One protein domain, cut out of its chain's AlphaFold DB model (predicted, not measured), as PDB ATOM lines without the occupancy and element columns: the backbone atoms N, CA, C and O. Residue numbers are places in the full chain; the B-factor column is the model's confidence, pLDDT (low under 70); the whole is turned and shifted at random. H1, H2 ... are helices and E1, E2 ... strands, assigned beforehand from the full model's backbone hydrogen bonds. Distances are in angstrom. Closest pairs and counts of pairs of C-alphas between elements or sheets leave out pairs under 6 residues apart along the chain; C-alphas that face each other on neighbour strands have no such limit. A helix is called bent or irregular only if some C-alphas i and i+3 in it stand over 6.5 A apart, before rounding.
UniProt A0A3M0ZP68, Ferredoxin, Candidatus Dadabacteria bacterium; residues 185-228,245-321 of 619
ATOM      1  N   LEU A 185     233.269 302.117 201.709       93.94
ATOM      2  CA  LEU A 185     234.072 303.074 202.468       93.94
ATOM      3  C   LEU A 185     235.480 302.529 202.741       93.94
ATOM      4  O   LEU A 185     235.654 301.521 203.435       93.94
ATOM      5  N   LEU A 186     236.477 303.234 202.210       93.19
ATOM      6  CA  LEU A 186     237.899 303.014 202.429       93.19
ATOM      7  C   LEU A 186     238.423 304.020 203.457       93.19
ATOM      8  O   LEU A 186     238.252 305.220 203.295       93.19
ATOM      9  N   PHE A 187     239.093 303.535 204.490       91.06
ATOM     10  CA  PHE A 187     239.756 304.324 205.515       91.06
ATOM     11  C   PHE A 187     241.258 304.356 205.266       91.06
ATOM     12  O   PHE A 187     241.911 303.312 205.181       91.06
ATOM     13  N   VAL A 188     241.798 305.563 205.206       87.31
ATOM     14  CA  VAL A 188     243.206 305.859 204.990       87.31
ATOM     15  C   VAL A 188     243.690 306.678 206.180       87.31
ATOM     16  O   VAL A 188     243.227 307.795 206.407       87.31
ATOM     17  N   ASP A 189     244.619 306.113 206.947       79.38
ATOM     18  CA  ASP A 189     245.300 306.820 208.029       79.38
ATOM     19  C   ASP A 189     246.707 307.204 207.584       79.38
ATOM     20  O   ASP A 189     247.540 306.349 207.265       79.38
ATOM     21  N   THR A 190     246.951 308.509 207.584       69.69
ATOM     22  CA  THR A 190     248.206 309.119 207.171       69.69
ATOM     23  C   THR A 190     249.386 308.679 208.033       69.69
ATOM     24  O   THR A 190     250.482 308.457 207.522       69.69
ATOM     25  N   GLU A 191     249.174 308.477 209.339       63.84
ATOM     26  CA  GLU A 191     250.249 308.080 210.259       63.84
ATOM     27  C   GLU A 191     250.681 306.623 210.045       63.84
ATOM     28  O   GLU A 191     251.861 306.285 210.161       63.84
ATOM     29  N   SER A 192     249.729 305.752 209.704       58.34
ATOM     30  CA  SER A 192     249.961 304.314 209.533       58.34
ATOM     31  C   SER A 192     250.727 303.967 208.250       58.34
ATOM     32  O   SER A 192     251.438 302.963 208.216       58.34
ATOM     33  N   ILE A 193     250.618 304.805 207.215       55.78
ATOM     34  CA  ILE A 193     251.282 304.626 205.911       55.78
ATOM     35  C   ILE A 193     252.698 305.249 205.918       55.78
ATOM     36  O   ILE A 193     253.564 304.870 205.132       55.78
ATOM     37  N   GLY A 194     252.980 306.158 206.859       48.00
ATOM     38  CA  GLY A 194     254.199 306.973 206.913       48.00
ATOM     39  C   GLY A 194     255.492 306.306 207.405       48.00
ATOM     40  O   GLY A 194     256.490 307.008 207.566       48.00
ATOM     41  N   LYS A 195     255.541 304.985 207.642       44.00
ATOM     42  CA  LYS A 195     256.777 304.328 208.130       44.00
ATOM     43  C   LYS A 195     257.905 304.249 207.096       44.00
ATOM     44  O   LYS A 195     259.064 304.234 207.501       44.00
ATOM     45  N   ASP A 196     257.581 304.284 205.805       42.34
ATOM     46  CA  ASP A 196     258.567 304.154 204.719       42.34
ATOM     47  C   ASP A 196     258.935 305.496 204.062       42.34
ATOM     48  O   ASP A 196     259.575 305.532 203.014       42.34
ATOM     49  N   GLY A 197     258.548 306.626 204.669       40.19
ATOM     50  CA  GLY A 197     258.984 307.946 204.215       40.19
ATOM     51  C   GLY A 197     258.489 308.338 202.818       40.19
ATOM     52  O   GLY A 197     259.118 309.187 202.205       40.19
ATOM     53  N   ALA A 198     257.391 307.756 202.321       43.72
ATOM     54  CA  ALA A 198     256.778 308.027 201.008       43.72
ATOM     55  C   ALA A 198     255.455 308.824 201.107       43.72
ATOM     56  O   ALA A 198     254.603 308.771 200.218       43.72
ATOM     57  N   PHE A 199     255.259 309.528 202.223       47.34
ATOM     58  CA  PHE A 199     253.977 310.085 202.659       47.34
ATOM     59  C   PHE A 199     253.604 311.424 201.979       47.34
ATOM     60  O   PHE A 199     253.206 312.383 202.616       47.34
ATOM     61  N   GLY A 200     253.706 311.500 200.658       55.81
ATOM     62  CA  GLY A 200     253.231 312.675 199.922       55.81
ATOM     63  C   GLY A 200     252.818 312.287 198.519       55.81
ATOM     64  O   GLY A 200     251.645 312.066 198.235       55.81
ATOM     65  N   SER A 201     253.800 312.087 197.648       59.44
ATOM     66  CA  SER A 201     253.555 311.815 196.230       59.44
ATOM     67  C   SER A 201     252.888 310.462 195.949       59.44
ATOM     68  O   SER A 201     252.064 310.379 195.042       59.44
ATOM     69  N   ALA A 202     253.206 309.405 196.707       69.31
ATOM     70  CA  ALA A 202     252.684 308.062 196.433       69.31
ATOM     71  C   ALA A 202     251.193 307.937 196.774       69.31
ATOM     72  O   ALA A 202     250.405 307.580 195.906       69.31
ATOM     73  N   LEU A 203     250.790 308.309 197.994       73.88
ATOM     74  CA  LEU A 203     249.384 308.241 198.401       73.88
ATOM     75  C   LEU A 203     248.511 309.184 197.567       73.88
ATOM     76  O   LEU A 203     247.432 308.795 197.133       73.88
ATOM     77  N   VAL A 204     248.978 310.409 197.313       74.81
ATOM     78  CA  VAL A 204     248.261 311.358 196.452       74.81
ATOM     79  C   VAL A 204     248.080 310.787 195.050       74.81
ATOM     80  O   VAL A 204     246.977 310.848 194.512       74.81
ATOM     81  N   ARG A 205     249.129 310.202 194.457       77.75
ATOM     82  CA  ARG A 205     249.034 309.541 193.150       77.75
ATOM     83  C   ARG A 205     248.004 308.416 193.180       77.75
ATOM     84  O   ARG A 205     247.160 308.369 192.293       77.75
ATOM     85  N   ASP A 206     248.054 307.558 194.192       82.25
ATOM     86  CA  ASP A 206     247.155 306.411 194.316       82.25
ATOM     87  C   ASP A 206     245.691 306.869 194.498       82.25
ATOM     88  O   ASP A 206     244.778 306.301 193.902       82.25
ATOM     89  N   LEU A 207     245.453 307.956 195.246       85.19
ATOM     90  CA  LEU A 207     244.134 308.588 195.365       85.19
ATOM     91  C   LEU A 207     243.667 309.205 194.042       85.19
ATOM     92  O   LEU A 207     242.517 309.012 193.653       85.19
ATOM     93  N   ILE A 208     244.540 309.924 193.328       86.06
ATOM     94  CA  ILE A 208     244.217 310.481 192.008       86.06
ATOM     95  C   ILE A 208     243.862 309.354 191.036       86.06
ATOM     96  O   ILE A 208     242.871 309.471 190.316       86.06
ATOM     97  N   GLU A 209     244.624 308.261 191.024       87.00
ATOM     98  CA  GLU A 209     244.350 307.084 190.199       87.00
ATOM     99  C   GLU A 209     242.996 306.459 190.556       87.00
ATOM    100  O   GLU A 209     242.151 306.291 189.674       87.00
ATOM    101  N   LEU A 210     242.736 306.222 191.847       90.38
ATOM    102  CA  LEU A 210     241.464 305.692 192.345       90.38
ATOM    103  C   LEU A 210     240.272 306.540 191.892       90.38
ATOM    104  O   LEU A 210     239.284 306.018 191.374       90.38
ATOM    105  N   PHE A 211     240.361 307.855 192.088       91.62
ATOM    106  CA  PHE A 211     239.281 308.784 191.783       91.62
ATOM    107  C   PHE A 211     239.101 309.012 190.283       91.62
ATOM    108  O   PHE A 211     237.973 309.210 189.828       91.62
ATOM    109  N   SER A 212     240.172 308.904 189.496       90.75
ATOM    110  CA  SER A 212     240.109 308.993 188.032       90.75
ATOM    111  C   SER A 212     239.304 307.851 187.406       90.75
ATOM    112  O   SER A 212     238.778 308.008 186.306       90.75
ATOM    113  N   LEU A 213     239.148 306.722 188.106       90.69
ATOM    114  CA  LEU A 213     238.304 305.610 187.657       90.69
ATOM    115  C   LEU A 213     236.802 305.904 187.778       90.69
ATOM    116  O   LEU A 213     235.998 305.167 187.209       90.69
ATOM    117  N   GLY A 214     236.408 306.931 188.541       88.38
ATOM    118  CA  GLY A 214     235.011 307.348 188.687       88.38
ATOM    119  C   GLY A 214     234.091 306.320 189.356       88.38
ATOM    120  O   GLY A 214     232.872 306.464 189.292       88.38
ATOM    121  N   ARG A 215     234.642 305.275 189.991       90.38
ATOM    122  CA  ARG A 215     233.854 304.286 190.745       90.38
ATOM    123  C   ARG A 215     233.254 304.950 191.994       90.38
ATOM    124  O   ARG A 215     233.921 305.802 192.581       90.38
ATOM    125  N   PRO A 216     232.050 304.559 192.452       90.69
ATOM    126  CA  PRO A 216     231.381 305.159 193.612       90.69
ATOM    127  C   PRO A 216     232.001 304.678 194.940       90.69
ATOM    128  O   PRO A 216     231.357 304.064 195.788       90.69
ATOM    129  N   ILE A 217     233.297 304.938 195.103       93.75
ATOM    130  CA  ILE A 217     234.093 304.627 196.288       93.75
ATOM    131  C   ILE A 217     234.138 305.872 197.172       93.75
ATOM    132  O   ILE A 217     234.307 306.992 196.685       93.75
ATOM    133  N   LYS A 218     233.981 305.678 198.477       95.25
ATOM    134  CA  LYS A 218     234.130 306.724 199.487       95.25
ATOM    135  C   LYS A 218     235.472 306.532 200.165       95.25
ATOM    136  O   LYS A 218     235.762 305.436 200.634       95.25
ATOM    137  N   VAL A 219     236.278 307.578 200.231       94.38
ATOM    138  CA  VAL A 219     237.557 307.557 200.938       94.38
ATOM    139  C   VAL A 219     237.452 308.471 202.143       94.38
ATOM    140  O   VAL A 219     237.237 309.668 201.985       94.38
ATOM    141  N   LEU A 220     237.625 307.912 203.336       93.31
ATOM    142  CA  LEU A 220     237.923 308.674 204.534       93.31
ATOM    143  C   LEU A 220     239.437 308.788 204.681       93.31
ATOM    144  O   LEU A 220     240.121 307.772 204.795       93.31
ATOM    145  N   LEU A 221     239.933 310.015 204.738       90.69
ATOM    146  CA  LEU A 221     241.333 310.321 204.977       90.69
ATOM    147  C   LEU A 221     241.475 311.045 206.318       90.69
ATOM    148  O   LEU A 221     240.971 312.154 206.471       90.69
ATOM    149  N   LEU A 222     242.164 310.433 207.279       88.25
ATOM    150  CA  LEU A 222     242.468 311.061 208.565       88.25
ATOM    151  C   LEU A 222     243.786 311.836 208.469       88.25
ATOM    152  O   LEU A 222     244.814 311.204 208.280       88.25
ATOM    153  N   ARG A 223     243.764 313.164 208.637       84.94
ATOM    154  CA  ARG A 223     244.914 314.082 208.544       84.94
ATOM    155  C   ARG A 223     245.197 314.756 209.887       84.94
ATOM    156  O   ARG A 223     244.643 315.807 210.208       84.94
ATOM    157  N   ASN A 224     246.088 314.149 210.665       76.56
ATOM    158  CA  ASN A 224     246.505 314.651 211.985       76.56
ATOM    159  C   ASN A 224     248.006 314.971 212.065       76.56
ATOM    160  O   ASN A 224     248.521 315.357 213.114       76.56
ATOM    161  N   GLY A 225     248.727 314.748 210.968       69.44
ATOM    162  CA  GLY A 225     250.167 314.911 210.900       69.44
ATOM    163  C   GLY A 225     250.578 316.282 210.387       69.44
ATOM    164  O   GLY A 225     249.855 316.952 209.656       69.44
ATOM    165  N   VAL A 226     251.811 316.650 210.722       68.75
ATOM    166  CA  VAL A 226     252.533 317.707 210.018       68.75
ATOM    167  C   VAL A 226     253.236 317.035 208.846       68.75
ATOM    168  O   VAL A 226     254.323 316.474 208.988       68.75
ATOM    169  N   GLU A 227     252.511 316.950 207.736       58.94
ATOM    170  CA  GLU A 227     252.911 316.235 206.523       58.94
ATOM    171  C   GLU A 227     254.116 316.949 205.862       58.94
ATOM    172  O   GLU A 227     254.343 318.134 206.092       58.94
ATOM    173  N   ASN A 228     254.926 316.237 205.071       55.38
ATOM    174  CA  ASN A 228     255.974 316.789 204.186       55.38
ATOM    175  C   ASN A 228     257.210 317.499 204.797       55.38
ATOM    176  O   ASN A 228     258.182 317.717 204.073       55.38
ATOM    177  N   ARG A 245     254.433 318.636 196.293       61.09
ATOM    178  CA  ARG A 245     253.679 319.764 196.873       61.09
ATOM    179  C   ARG A 245     252.217 319.796 196.440       61.09
ATOM    180  O   ARG A 245     251.607 320.854 196.310       61.09
ATOM    181  N   PHE A 246     251.670 318.630 196.111       66.62
ATOM    182  CA  PHE A 246     250.270 318.521 195.741       66.62
ATOM    183  C   PHE A 246     249.389 318.585 196.994       66.62
ATOM    184  O   PHE A 246     249.520 317.758 197.893       66.62
ATOM    185  N   GLU A 247     248.466 319.541 197.017       77.31
ATOM    186  CA  GLU A 247     247.565 319.788 198.144       77.31
ATOM    187  C   GLU A 247     246.176 319.223 197.832       77.31
ATOM    188  O   GLU A 247     245.589 319.516 196.784       77.31
ATOM    189  N   ILE A 248     245.638 318.420 198.749       81.75
ATOM    190  CA  ILE A 248     244.324 317.763 198.633       81.75
ATOM    191  C   ILE A 248     243.208 318.789 198.396       81.75
ATOM    192  O   ILE A 248     242.268 318.537 197.646       81.75
ATOM    193  N   GLU A 249     243.361 319.975 198.972       88.94
ATOM    194  CA  GLU A 249     242.508 321.152 198.834       88.94
ATOM    195  C   GLU A 249     242.327 321.580 197.370       88.94
ATOM    196  O   GLU A 249     241.313 322.178 197.015       88.94
ATOM    197  N   THR A 250     243.290 321.259 196.502       86.94
ATOM    198  CA  THR A 250     243.244 321.582 195.072       86.94
ATOM    199  C   THR A 250     242.629 320.474 194.215       86.94
ATOM    200  O   THR A 250     242.295 320.732 193.058       86.94
ATOM    201  N   LEU A 251     242.398 319.265 194.758       87.69
ATOM    202  CA  LEU A 251     241.780 318.149 194.022       87.69
ATOM    203  C   LEU A 251     240.468 318.520 193.322       87.69
ATOM    204  O   LEU A 251     240.326 318.121 192.165       87.69
ATOM    205  N   PRO A 252     239.542 319.292 193.928       90.31
ATOM    206  CA  PRO A 252     238.303 319.689 193.258       90.31
ATOM    207  C   PRO A 252     238.506 320.387 191.904       90.31
ATOM    208  O   PRO A 252     237.669 320.262 191.010       90.31
ATOM    209  N   LEU A 253     239.632 321.088 191.715       89.31
ATOM    210  CA  LEU A 253     239.955 321.772 190.458       89.31
ATOM    211  C   LEU A 253     240.313 320.788 189.335       89.31
ATOM    212  O   LEU A 253     239.994 321.036 188.165       89.31
ATOM    213  N   PHE A 254     240.953 319.672 189.692       87.62
ATOM    214  CA  PHE A 254     241.418 318.640 188.762       87.62
ATOM    215  C   PHE A 254     240.372 317.541 188.546       87.62
ATOM    216  O   PHE A 254     240.123 317.124 187.417       87.62
ATOM    217  N   LEU A 255     239.719 317.107 189.621       91.44
ATOM    218  CA  LEU A 255     238.745 316.021 189.649       91.44
ATOM    219  C   LEU A 255     237.344 316.585 189.895       91.44
ATOM    220  O   LEU A 255     236.714 316.332 190.913       91.44
ATOM    221  N   ARG A 256     236.821 317.339 188.923       91.44
ATOM    222  CA  ARG A 256     235.569 318.114 189.065       91.44
ATOM    223  C   ARG A 256     234.315 317.288 189.364       91.44
ATOM    224  O   ARG A 256     233.283 317.867 189.680       91.44
ATOM    225  N   LYS A 257     234.365 315.961 189.227       91.94
ATOM    226  CA  LYS A 257     233.261 315.038 189.546       91.94
ATOM    227  C   LYS A 257     233.442 314.316 190.889       91.94
ATOM    228  O   LYS A 257     232.611 313.479 191.227       91.94
ATOM    229  N   LEU A 258     234.502 314.623 191.635       95.00
ATOM    230  CA  LEU A 258     234.748 314.100 192.975       95.00
ATOM    231  C   LEU A 258     234.025 314.975 194.000       95.00
ATOM    232  O   LEU A 258     234.347 316.153 194.129       95.00
ATOM    233  N   TYR A 259     233.091 314.403 194.758       96.75
ATOM    234  CA  TYR A 259     232.546 315.085 195.931       96.75
ATOM    235  C   TYR A 259     233.653 315.188 196.983       96.75
ATOM    236  O   TYR A 259     234.244 314.176 197.353       96.75
ATOM    237  N   THR A 260     233.967 316.382 197.472       97.06
ATOM    238  CA  THR A 260     235.064 316.559 198.434       97.06
ATOM    239  C   THR A 260     234.581 317.345 199.632       97.06
ATOM    240  O   THR A 260     234.016 318.423 199.483       97.06
ATOM    241  N   VAL A 261     234.832 316.831 200.829       97.25
ATOM    242  CA  VAL A 261     234.588 317.568 202.065       97.25
ATOM    243  C   VAL A 261     235.800 317.441 202.975       97.25
ATOM    244  O   VAL A 261     236.345 316.350 203.146       97.25
ATOM    245  N   GLN A 262     236.230 318.566 203.537       95.31
ATOM    246  CA  GLN A 262     237.285 318.626 204.539       95.31
ATOM    247  C   GLN A 262     236.712 319.166 205.847       95.31
ATOM    248  O   GLN A 262     236.145 320.259 205.873       95.31
ATOM    249  N   LEU A 263     236.832 318.376 206.913       94.12
ATOM    250  CA  LEU A 263     236.144 318.576 208.185       94.12
ATOM    251  C   LEU A 263     237.113 318.491 209.362       94.12
ATOM    252  O   LEU A 263     238.102 317.759 209.332       94.12
ATOM    253  N   SER A 264     236.767 319.185 210.438       91.00
ATOM    254  CA  SER A 264     237.289 318.934 211.774       91.00
ATOM    255  C   SER A 264     236.230 318.246 212.624       91.00
ATOM    256  O   SER A 264     235.034 318.503 212.493       91.00
ATOM    257  N   VAL A 265     236.674 317.373 213.522       89.19
ATOM    258  CA  VAL A 265     235.805 316.731 214.524       89.19
ATOM    259  C   VAL A 265     235.493 317.646 215.711       89.19
ATOM    260  O   VAL A 265     234.673 317.265 216.546       89.19
ATOM    261  N   SER A 266     236.111 318.833 215.797       86.69
ATOM    262  CA  SER A 266     235.808 319.825 216.841       86.69
ATOM    263  C   SER A 266     234.331 320.230 216.834       86.69
ATOM    264  O   SER A 266     233.726 320.376 217.896       86.69
ATOM    265  N   ASP A 267     233.727 320.356 215.647       87.56
ATOM    266  CA  ASP A 267     232.288 320.566 215.480       87.56
ATOM    267  C   ASP A 267     231.619 319.245 215.083       87.56
ATOM    268  O   ASP A 267     231.534 318.872 213.909       87.56
ATOM    269  N   ARG A 268     231.148 318.513 216.096       89.56
ATOM    270  CA  ARG A 268     230.527 317.199 215.917       89.56
ATOM    271  C   ARG A 268     229.271 317.246 215.044       89.56
ATOM    272  O   ARG A 268     229.076 316.348 214.228       89.56
ATOM    273  N   ASP A 269     228.436 318.270 215.197       91.69
ATOM    274  CA  ASP A 269     227.165 318.371 214.471       91.69
ATOM    275  C   ASP A 269     227.402 318.682 212.988       91.69
ATOM    276  O   ASP A 269     226.722 318.146 212.106       91.69
ATOM    277  N   LEU A 270     228.381 319.546 212.693       92.56
ATOM    278  CA  LEU A 270     228.857 319.783 211.332       92.56
ATOM    279  C   LEU A 270     229.460 318.510 210.736       92.56
ATOM    280  O   LEU A 270     229.091 318.139 209.621       92.56
ATOM    281  N   PHE A 271     230.337 317.836 211.483       93.31
ATOM    282  CA  PHE A 271     230.978 316.605 211.042       93.31
ATOM    283  C   PHE A 271     229.951 315.534 210.666       93.31
ATOM    284  O   PHE A 271     229.964 315.053 209.535       93.31
ATOM    285  N   GLU A 272     229.042 315.180 211.581       93.31
ATOM    286  CA  GLU A 272     228.063 314.113 211.355       93.31
ATOM    287  C   GLU A 272     227.174 314.429 210.146       93.31
ATOM    288  O   GLU A 272     226.945 313.565 209.297       93.31
ATOM    289  N   ARG A 273     226.724 315.684 210.017       94.88
ATOM    290  CA  ARG A 273     225.860 316.118 208.915       94.88
ATOM    291  C   ARG A 273     226.559 316.057 207.558       94.88
ATOM    292  O   ARG A 273     225.990 315.522 206.610       94.88
ATOM    293  N   GLU A 274     227.749 316.639 207.431       96.00
ATOM    294  CA  GLU A 274     228.430 316.724 206.133       96.00
ATOM    295  C   GLU A 274     229.093 315.394 205.741       96.00
ATOM    296  O   GLU A 274     229.082 315.034 204.562       96.00
ATOM    297  N   ALA A 275     229.577 314.607 206.710       94.62
ATOM    298  CA  ALA A 275     230.037 313.242 206.456       94.62
ATOM    299  C   ALA A 275     228.886 312.345 205.978       94.62
ATOM    300  O   ALA A 275     229.061 311.586 205.025       94.62
ATOM    301  N   LEU A 276     227.693 312.461 206.579       95.31
ATOM    302  CA  LEU A 276     226.515 311.720 206.126       95.31
ATOM    303  C   LEU A 276     226.150 312.072 204.679       95.31
ATOM    304  O   LEU A 276     225.977 311.160 203.875       95.31
ATOM    305  N   LYS A 277     226.119 313.359 204.309       95.69
ATOM    306  CA  LYS A 277     225.868 313.776 202.916       95.69
ATOM    307  C   LYS A 277     226.903 313.215 201.940       95.69
ATOM    308  O   LYS A 277     226.544 312.727 200.869       95.69
ATOM    309  N   ALA A 278     228.183 313.228 202.317       95.69
ATOM    310  CA  ALA A 278     229.251 312.667 201.492       95.69
ATOM    311  C   ALA A 278     229.075 311.154 201.262       95.69
ATOM    312  O   ALA A 278     229.313 310.656 200.156       95.69
ATOM    313  N   LEU A 279     228.634 310.422 202.292       94.69
ATOM    314  CA  LEU A 279     228.302 308.998 202.205       94.69
ATOM    315  C   LEU A 279     227.022 308.744 201.396       94.69
ATOM    316  O   LEU A 279     226.954 307.755 200.668       94.69
ATOM    317  N   GLU A 280     226.025 309.626 201.501       93.88
ATOM    318  CA  GLU A 280     224.755 309.516 200.782       93.88
ATOM    319  C   GLU A 280     224.885 309.808 199.282       93.88
ATOM    320  O   GLU A 280     224.152 309.202 198.500       93.88
ATOM    321  N   SER A 281     225.834 310.661 198.881       92.31
ATOM    322  CA  SER A 281     226.115 310.968 197.473       92.31
ATOM    323  C   SER A 281     226.336 309.694 196.645       92.31
ATOM    324  O   SER A 281     227.009 308.760 197.083       92.31
ATOM    325  N   VAL A 282     225.833 309.658 195.412       89.94
ATOM    326  CA  VAL A 282     226.090 308.549 194.471       89.94
ATOM    327  C   VAL A 282     227.488 308.616 193.851       89.94
ATOM    328  O   VAL A 282     227.996 307.627 193.327       89.94
ATOM    329  N   ARG A 283     228.148 309.776 193.932       90.06
ATOM    330  CA  ARG A 283     229.469 309.996 193.339       90.06
ATOM    331  C   ARG A 283     230.579 309.346 194.144       90.06
ATOM    332  O   ARG A 283     230.428 309.008 195.315       90.06
ATOM    333  N   CYS A 284     231.755 309.257 193.539       93.75
ATOM    334  CA  CYS A 284     232.972 309.089 194.312       93.75
ATOM    335  C   CYS A 284     233.146 310.270 195.283       93.75
ATOM    336  O   CYS A 284     232.829 311.406 194.916       93.75
ATOM    337  N   ALA A 285     233.616 310.010 196.508       96.00
ATOM    338  CA  ALA A 285     233.811 311.069 197.491       96.00
ATOM    339  C   ALA A 285     235.109 310.936 198.290       96.00
ATOM    340  O   ALA A 285     235.491 309.834 198.685       96.00
ATOM    341  N   LEU A 286     235.718 312.081 198.590       95.88
ATOM    342  CA  LEU A 286     236.806 312.234 199.546       95.88
ATOM    343  C   LEU A 286     236.292 312.966 200.790       95.88
ATOM    344  O   LEU A 286     235.811 314.095 200.707       95.88
ATOM    345  N   ILE A 287     236.417 312.316 201.941       95.56
ATOM    346  CA  ILE A 287     236.094 312.843 203.264       95.56
ATOM    347  C   ILE A 287     237.424 312.995 204.007       95.56
ATOM    348  O   ILE A 287     237.944 312.036 204.574       95.56
ATOM    349  N   SER A 288     238.008 314.186 203.948       93.06
ATOM    350  CA  SER A 288     239.239 314.536 204.660       93.06
ATOM    351  C   SER A 288     238.881 315.025 206.061       93.06
ATOM    352  O   SER A 288     238.020 315.891 206.211       93.06
ATOM    353  N   VAL A 289     239.486 314.457 207.100       92.25
ATOM    354  CA  VAL A 289     239.117 314.726 208.494       92.25
ATOM    355  C   VAL A 289     240.355 314.989 209.328       92.25
ATOM    356  O   VAL A 289     241.295 314.206 209.271       92.25
ATOM    357  N   SER A 290     240.328 316.028 210.158       89.62
ATOM    358  CA  SER A 290     241.352 316.273 211.176       89.62
ATOM    359  C   SER A 290     240.770 316.254 212.586       89.62
ATOM    360  O   SER A 290     239.669 316.756 212.802       89.62
ATOM    361  N   THR A 291     241.513 315.696 213.548       88.81
ATOM    362  CA  THR A 291     241.229 315.798 214.994       88.81
ATOM    363  C   THR A 291     241.856 317.004 215.658       88.81
ATOM    364  O   THR A 291     241.519 317.286 216.804       88.81
ATOM    365  N   ASP A 292     242.778 317.679 214.979       87.38
ATOM    366  CA  ASP A 292     243.511 318.799 215.546       87.38
ATOM    367  C   ASP A 292     242.929 320.116 215.024       87.38
ATOM    368  O   ASP A 292     243.093 320.488 213.862       87.38
ATOM    369  N   GLU A 293     242.230 320.837 215.897       88.56
ATOM    370  CA  GLU A 293     241.644 322.139 215.574       88.56
ATOM    371  C   GLU A 293     242.702 323.174 215.182       88.56
ATOM    372  O   GLU A 293     242.457 324.045 214.345       88.56
ATOM    373  N   GLU A 294     243.916 323.053 215.726       89.81
ATOM    374  CA  GLU A 294     245.005 323.967 215.410       89.81
ATOM    375  C   GLU A 294     245.460 323.806 213.949       89.81
ATOM    376  O   GLU A 294     245.917 324.784 213.352       89.81
ATOM    377  N   LEU A 295     245.261 322.635 213.319       89.94
ATOM    378  CA  LEU A 295     245.507 322.435 211.882       89.94
ATOM    379  C   LEU A 295     244.518 323.215 211.003       89.94
ATOM    380  O   LEU A 295     244.906 323.727 209.948       89.94
ATOM    381  N   VAL A 296     243.265 323.364 211.441       91.88
ATOM    382  CA  VAL A 296     242.286 324.242 210.776       91.88
ATOM    383  C   VAL A 296     242.707 325.700 210.946       91.88
ATOM    384  O   VAL A 296     242.776 326.461 209.975       91.88
ATOM    385  N   ARG A 297     243.047 326.080 212.183       91.88
ATOM    386  CA  ARG A 297     243.424 327.448 212.557       91.88
ATOM    387  C   ARG A 297     244.666 327.933 211.809       91.88
ATOM    388  O   ARG A 297     244.679 329.043 211.284       91.88
ATOM    389  N   CYS A 298     245.687 327.088 211.681       92.06
ATOM    390  CA  CYS A 298     246.918 327.404 210.955       92.06
ATOM    391  C   CYS A 298     246.839 327.156 209.435       92.06
ATOM    392  O   CYS A 298     247.871 327.139 208.766       92.06
ATOM    393  N   ARG A 299     245.631 326.973 208.879       92.69
ATOM    394  CA  ARG A 299     245.363 326.766 207.439       92.69
ATOM    395  C   ARG A 299     246.032 325.533 206.821       92.69
ATOM    396  O   ARG A 299     246.129 325.453 205.600       92.69
ATOM    397  N   ALA A 300     246.468 324.570 207.628       88.75
ATOM    398  CA  ALA A 300     247.005 323.310 207.125       88.75
ATOM    399  C   ALA A 300     245.900 322.384 206.599       88.75
ATOM    400  O   ALA A 300     246.112 321.692 205.610       88.75
ATOM    401  N   VAL A 301     244.734 322.388 207.256       90.56
ATOM    402  CA  VAL A 301     243.573 321.559 206.898       90.56
ATOM    403  C   VAL A 301     242.293 322.416 206.962       90.56
ATOM    404  O   VAL A 301     241.436 322.195 207.817       90.56
ATOM    405  N   PRO A 302     242.158 323.461 206.118       94.00
ATOM    406  CA  PRO A 302     241.000 324.356 206.152       94.00
ATOM    407  C   PRO A 302     239.702 323.601 205.847       94.00
ATOM    408  O   PRO A 302     239.679 322.724 204.983       94.00
ATOM    409  N   GLN A 303     238.603 323.950 206.516       95.44
ATOM    410  CA  GLN A 303     237.326 323.261 206.314       95.44
ATOM    411  C   GLN A 303     236.606 323.788 205.067       95.44
ATOM    412  O   GLN A 303     236.348 324.988 204.949       95.44
ATOM    413  N   PHE A 304     236.238 322.906 204.141       96.69
ATOM    414  CA  PHE A 304     235.511 323.273 202.923       96.69
ATOM    415  C   PHE A 304     234.648 322.118 202.411       96.69
ATOM    416  O   PHE A 304     234.820 320.961 202.797       96.69
ATOM    417  N   LEU A 305     233.727 322.451 201.516       97.38
ATOM    418  CA  LEU A 305     232.857 321.525 200.811       97.38
ATOM    419  C   LEU A 305     232.890 321.846 199.315       97.38
ATOM    420  O   LEU A 305     232.742 323.000 198.921       97.38
ATOM    421  N   TYR A 306     233.032 320.812 198.500       97.38
ATOM    422  CA  TYR A 306     232.809 320.832 197.066       97.38
ATOM    423  C   TYR A 306     231.810 319.732 196.705       97.38
ATOM    424  O   TYR A 306     232.135 318.542 196.758       97.38
ATOM    425  N   ASP A 307     230.599 320.147 196.341       96.69
ATOM    426  CA  ASP A 307     229.533 319.271 195.868       96.69
ATOM    427  C   ASP A 307     229.253 319.560 194.386       96.69
ATOM    428  O   ASP A 307     228.641 320.583 194.072       96.69
ATOM    429  N   PRO A 308     229.701 318.693 193.462       95.06
ATOM    430  CA  PRO A 308     229.582 318.931 192.026       95.06
ATOM    431  C   PRO A 308     228.155 318.805 191.478       95.06
ATOM    432  O   PRO A 308     227.965 319.099 190.300       95.06
ATOM    433  N   ASP A 309     227.191 318.332 192.273       93.88
ATOM    434  CA  ASP A 309     225.781 318.212 191.870       93.88
ATOM    435  C   ASP A 309     224.916 319.365 192.393       93.88
ATOM    436  O   ASP A 309     223.719 319.425 192.117       93.88
ATOM    437  N   LYS A 310     225.508 320.275 193.172       94.94
ATOM    438  CA  LYS A 310     224.778 321.345 193.852       94.94
ATOM    439  C   LYS A 310     224.384 322.497 192.925       94.94
ATOM    440  O   LYS A 310     223.358 323.128 193.170       94.94
ATOM    441  N   ASP A 311     225.205 322.800 191.926       94.50
ATOM    442  CA  ASP A 311     225.039 323.933 191.010       94.50
ATOM    443  C   ASP A 311     225.723 323.628 189.661       94.50
ATOM    444  O   ASP A 311     226.515 322.690 189.550       94.50
ATOM    445  N   ASP A 312     225.453 324.431 188.634       92.44
ATOM    446  CA  ASP A 312     226.125 324.315 187.333       92.44
ATOM    447  C   ASP A 312     227.476 325.052 187.310       92.44
ATOM    448  O   ASP A 312     228.363 324.761 186.499       92.44
ATOM    449  N   THR A 313     227.664 326.016 188.215       92.06
ATOM    450  CA  THR A 313     228.891 326.799 188.351       92.06
ATOM    451  C   THR A 313     229.799 326.235 189.438       92.06
ATOM    452  O   THR A 313     229.360 325.836 190.514       92.06
ATOM    453  N   PHE A 314     231.118 326.291 189.216       91.06
ATOM    454  CA  PHE A 314     232.081 325.831 190.225       91.06
ATOM    455  C   PHE A 314     231.918 326.567 191.567       91.06
ATOM    456  O   PHE A 314     232.025 325.954 192.624       91.06
ATOM    457  N   SER A 315     231.642 327.875 191.526       89.50
ATOM    458  CA  SER A 315     231.473 328.685 192.735       89.50
ATOM    459  C   SER A 315     230.193 328.330 193.503       89.50
ATOM    460  O   SER A 315     230.215 328.341 194.726       89.50
ATOM    461  N   GLY A 316     229.105 327.936 192.827       92.25
ATOM    462  CA  GLY A 316     227.908 327.416 193.501       92.25
ATOM    463  C   GLY A 316     228.135 326.046 194.162       92.25
ATOM    464  O   GLY A 316     227.623 325.778 195.261       92.25
ATOM    465  N   CYS A 317     228.976 325.215 193.537       95.50
ATOM    466  CA  CYS A 317     229.388 323.900 194.036       95.50
ATOM    467  C   CYS A 317     230.373 323.961 195.211       95.50
ATOM    468  O   CYS A 317     230.415 323.036 196.023       95.50
ATOM    469  N   PHE A 318     231.174 325.025 195.314       96.44
ATOM    470  CA  PHE A 318     232.216 325.172 196.327       96.44
ATOM    471  C   PHE A 318     231.787 326.106 197.465       96.44
ATOM    472  O   PHE A 318     231.290 327.206 197.247       96.44
ATOM    473  N   SER A 319     232.036 325.713 198.711       95.12
ATOM    474  CA  SER A 319     231.796 326.564 199.877       95.12
ATOM    475  C   SER A 319     232.843 326.347 200.959       95.12
ATOM    476  O   SER A 319     233.165 325.209 201.298       95.12
ATOM    477  N   LEU A 320     233.318 327.441 201.555       95.81
ATOM    478  CA  LEU A 320     234.068 327.374 202.804       95.81
ATOM    479  C   LEU A 320     233.110 327.040 203.950       95.81
ATOM    480  O   LEU A 320     232.074 327.685 204.122       95.81
ATOM    481  N   LEU A 321     233.467 326.020 204.723       94.88
ATOM    482  CA  LEU A 321     232.803 325.694 205.982       94.88
ATOM    483  C   LEU A 321     233.355 326.622 207.089       94.88
ATOM    484  O   LEU A 321     234.219 327.460 206.803       94.88
TER     485      LEU A 321
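Overview. This is residues 185 to 228 and 245 to 321 of the 619 residues of the protein "Ferredoxin" of Candidatus Dadabacteria bacterium (UniProt A0A3M0ZP68). A twisted six-stranded sheet forms the core, with the long helix H4 packed along one face and the short helix H3 over the opposite face. H2 grazes the sheet near E2 and comes close to H3, H5 and H6 graze the sheet, and H1 lies out beyond E1. The printed part has 121 residues with six named helices and six named strands, in the chain order E1 H1 H2 E2 H3 E3 H4 E4 H5 E5 H6 E6, of mixed class. The mixed sheet runs E1, E2, E4, E3, E5, E6. The whole is compact and rounded, with a radius of gyration of the C-alphas of 13.7 A and spans of 41 by 32 by 24 A.

Along the chain. Find C-alpha 185 at (234.072, 303.074, 202.468), where E1, residues 185 to 189, begins. The sheet goes on with E2, residues 217 to 222, 16.2 A; E4, residues 285 to 290, 16.5 A; E3, residues 259 to 264, 17.0 A; E5, residues 304 to 306; and E6, residues 318 to 320, ending at C-alpha 320 at (234.068, 327.374, 202.804). H4, residues 268 to 280, runs 17.9 A from C-alpha 268 at (230.527, 317.199, 215.917), and H2, residues 201 to 212, runs 16.0 A. The short helices are H1, residues 190 to 196; H3, residues 248 to 254; H5, residues 293 to 297; and H6, residues 314 to 317. H1 and H3 are irregular: C-alphas 193 and 196 are 7.4 A apart, and C-alphas 249 and 252 are 7.1 A apart.

Arrangement. Look first at parallel E4 and E3, where N 288 and O 261 are 2.8 A apart. E2 is parallel to E4, with N 287 and O 219 at 2.8 A, and E1 is parallel to E2, with N 188 and O 220 at 2.8 A. E5 is antiparallel to E3, with N 306 and O 260 at 2.8 A, and to E6, with N 305 and O 319 at 2.8 A. E1, H1 H2, E2 and E3, H4, E4 are strand-helix-strand units, two parallel neighbour strands joined through helices, with right-handed crossovers. H4 lies over E4 and E3 at a height over the sheet of 9.0 A; its closest C-alphas to E3 are Phe 271 and Leu 263, 6.2 A apart. H3, on the opposite face at a height of 8.9 A, runs along E3 at 17 degrees on the local plane. H2 and H3 are close but not clearly touching, the closest C-alphas, Val 204 and Ile 248, being 7.8 A apart. In H2, H4 and H5 every O i to N i+4 pair is within hydrogen-bond range; H1 has 1 of 3, and 1 of 4 O i to N i+3 pairs, H3 has 0 of 3, and 3 of 4, and H6 is too short for an i+4 pair.

Size, cuts and confidence. The two C-alphas farthest apart, Lys 195 and Asp 312, are 42.1 A apart. Residues 229 to 244 are not printed, and C-alphas 228 and 245 are 8.2 A apart across this cut. Of the links printed whole, none is long. Mean pLDDT of the printed part is 85.7; residues 190 to 202, 225 to 228 and 245 to 246 are under 70.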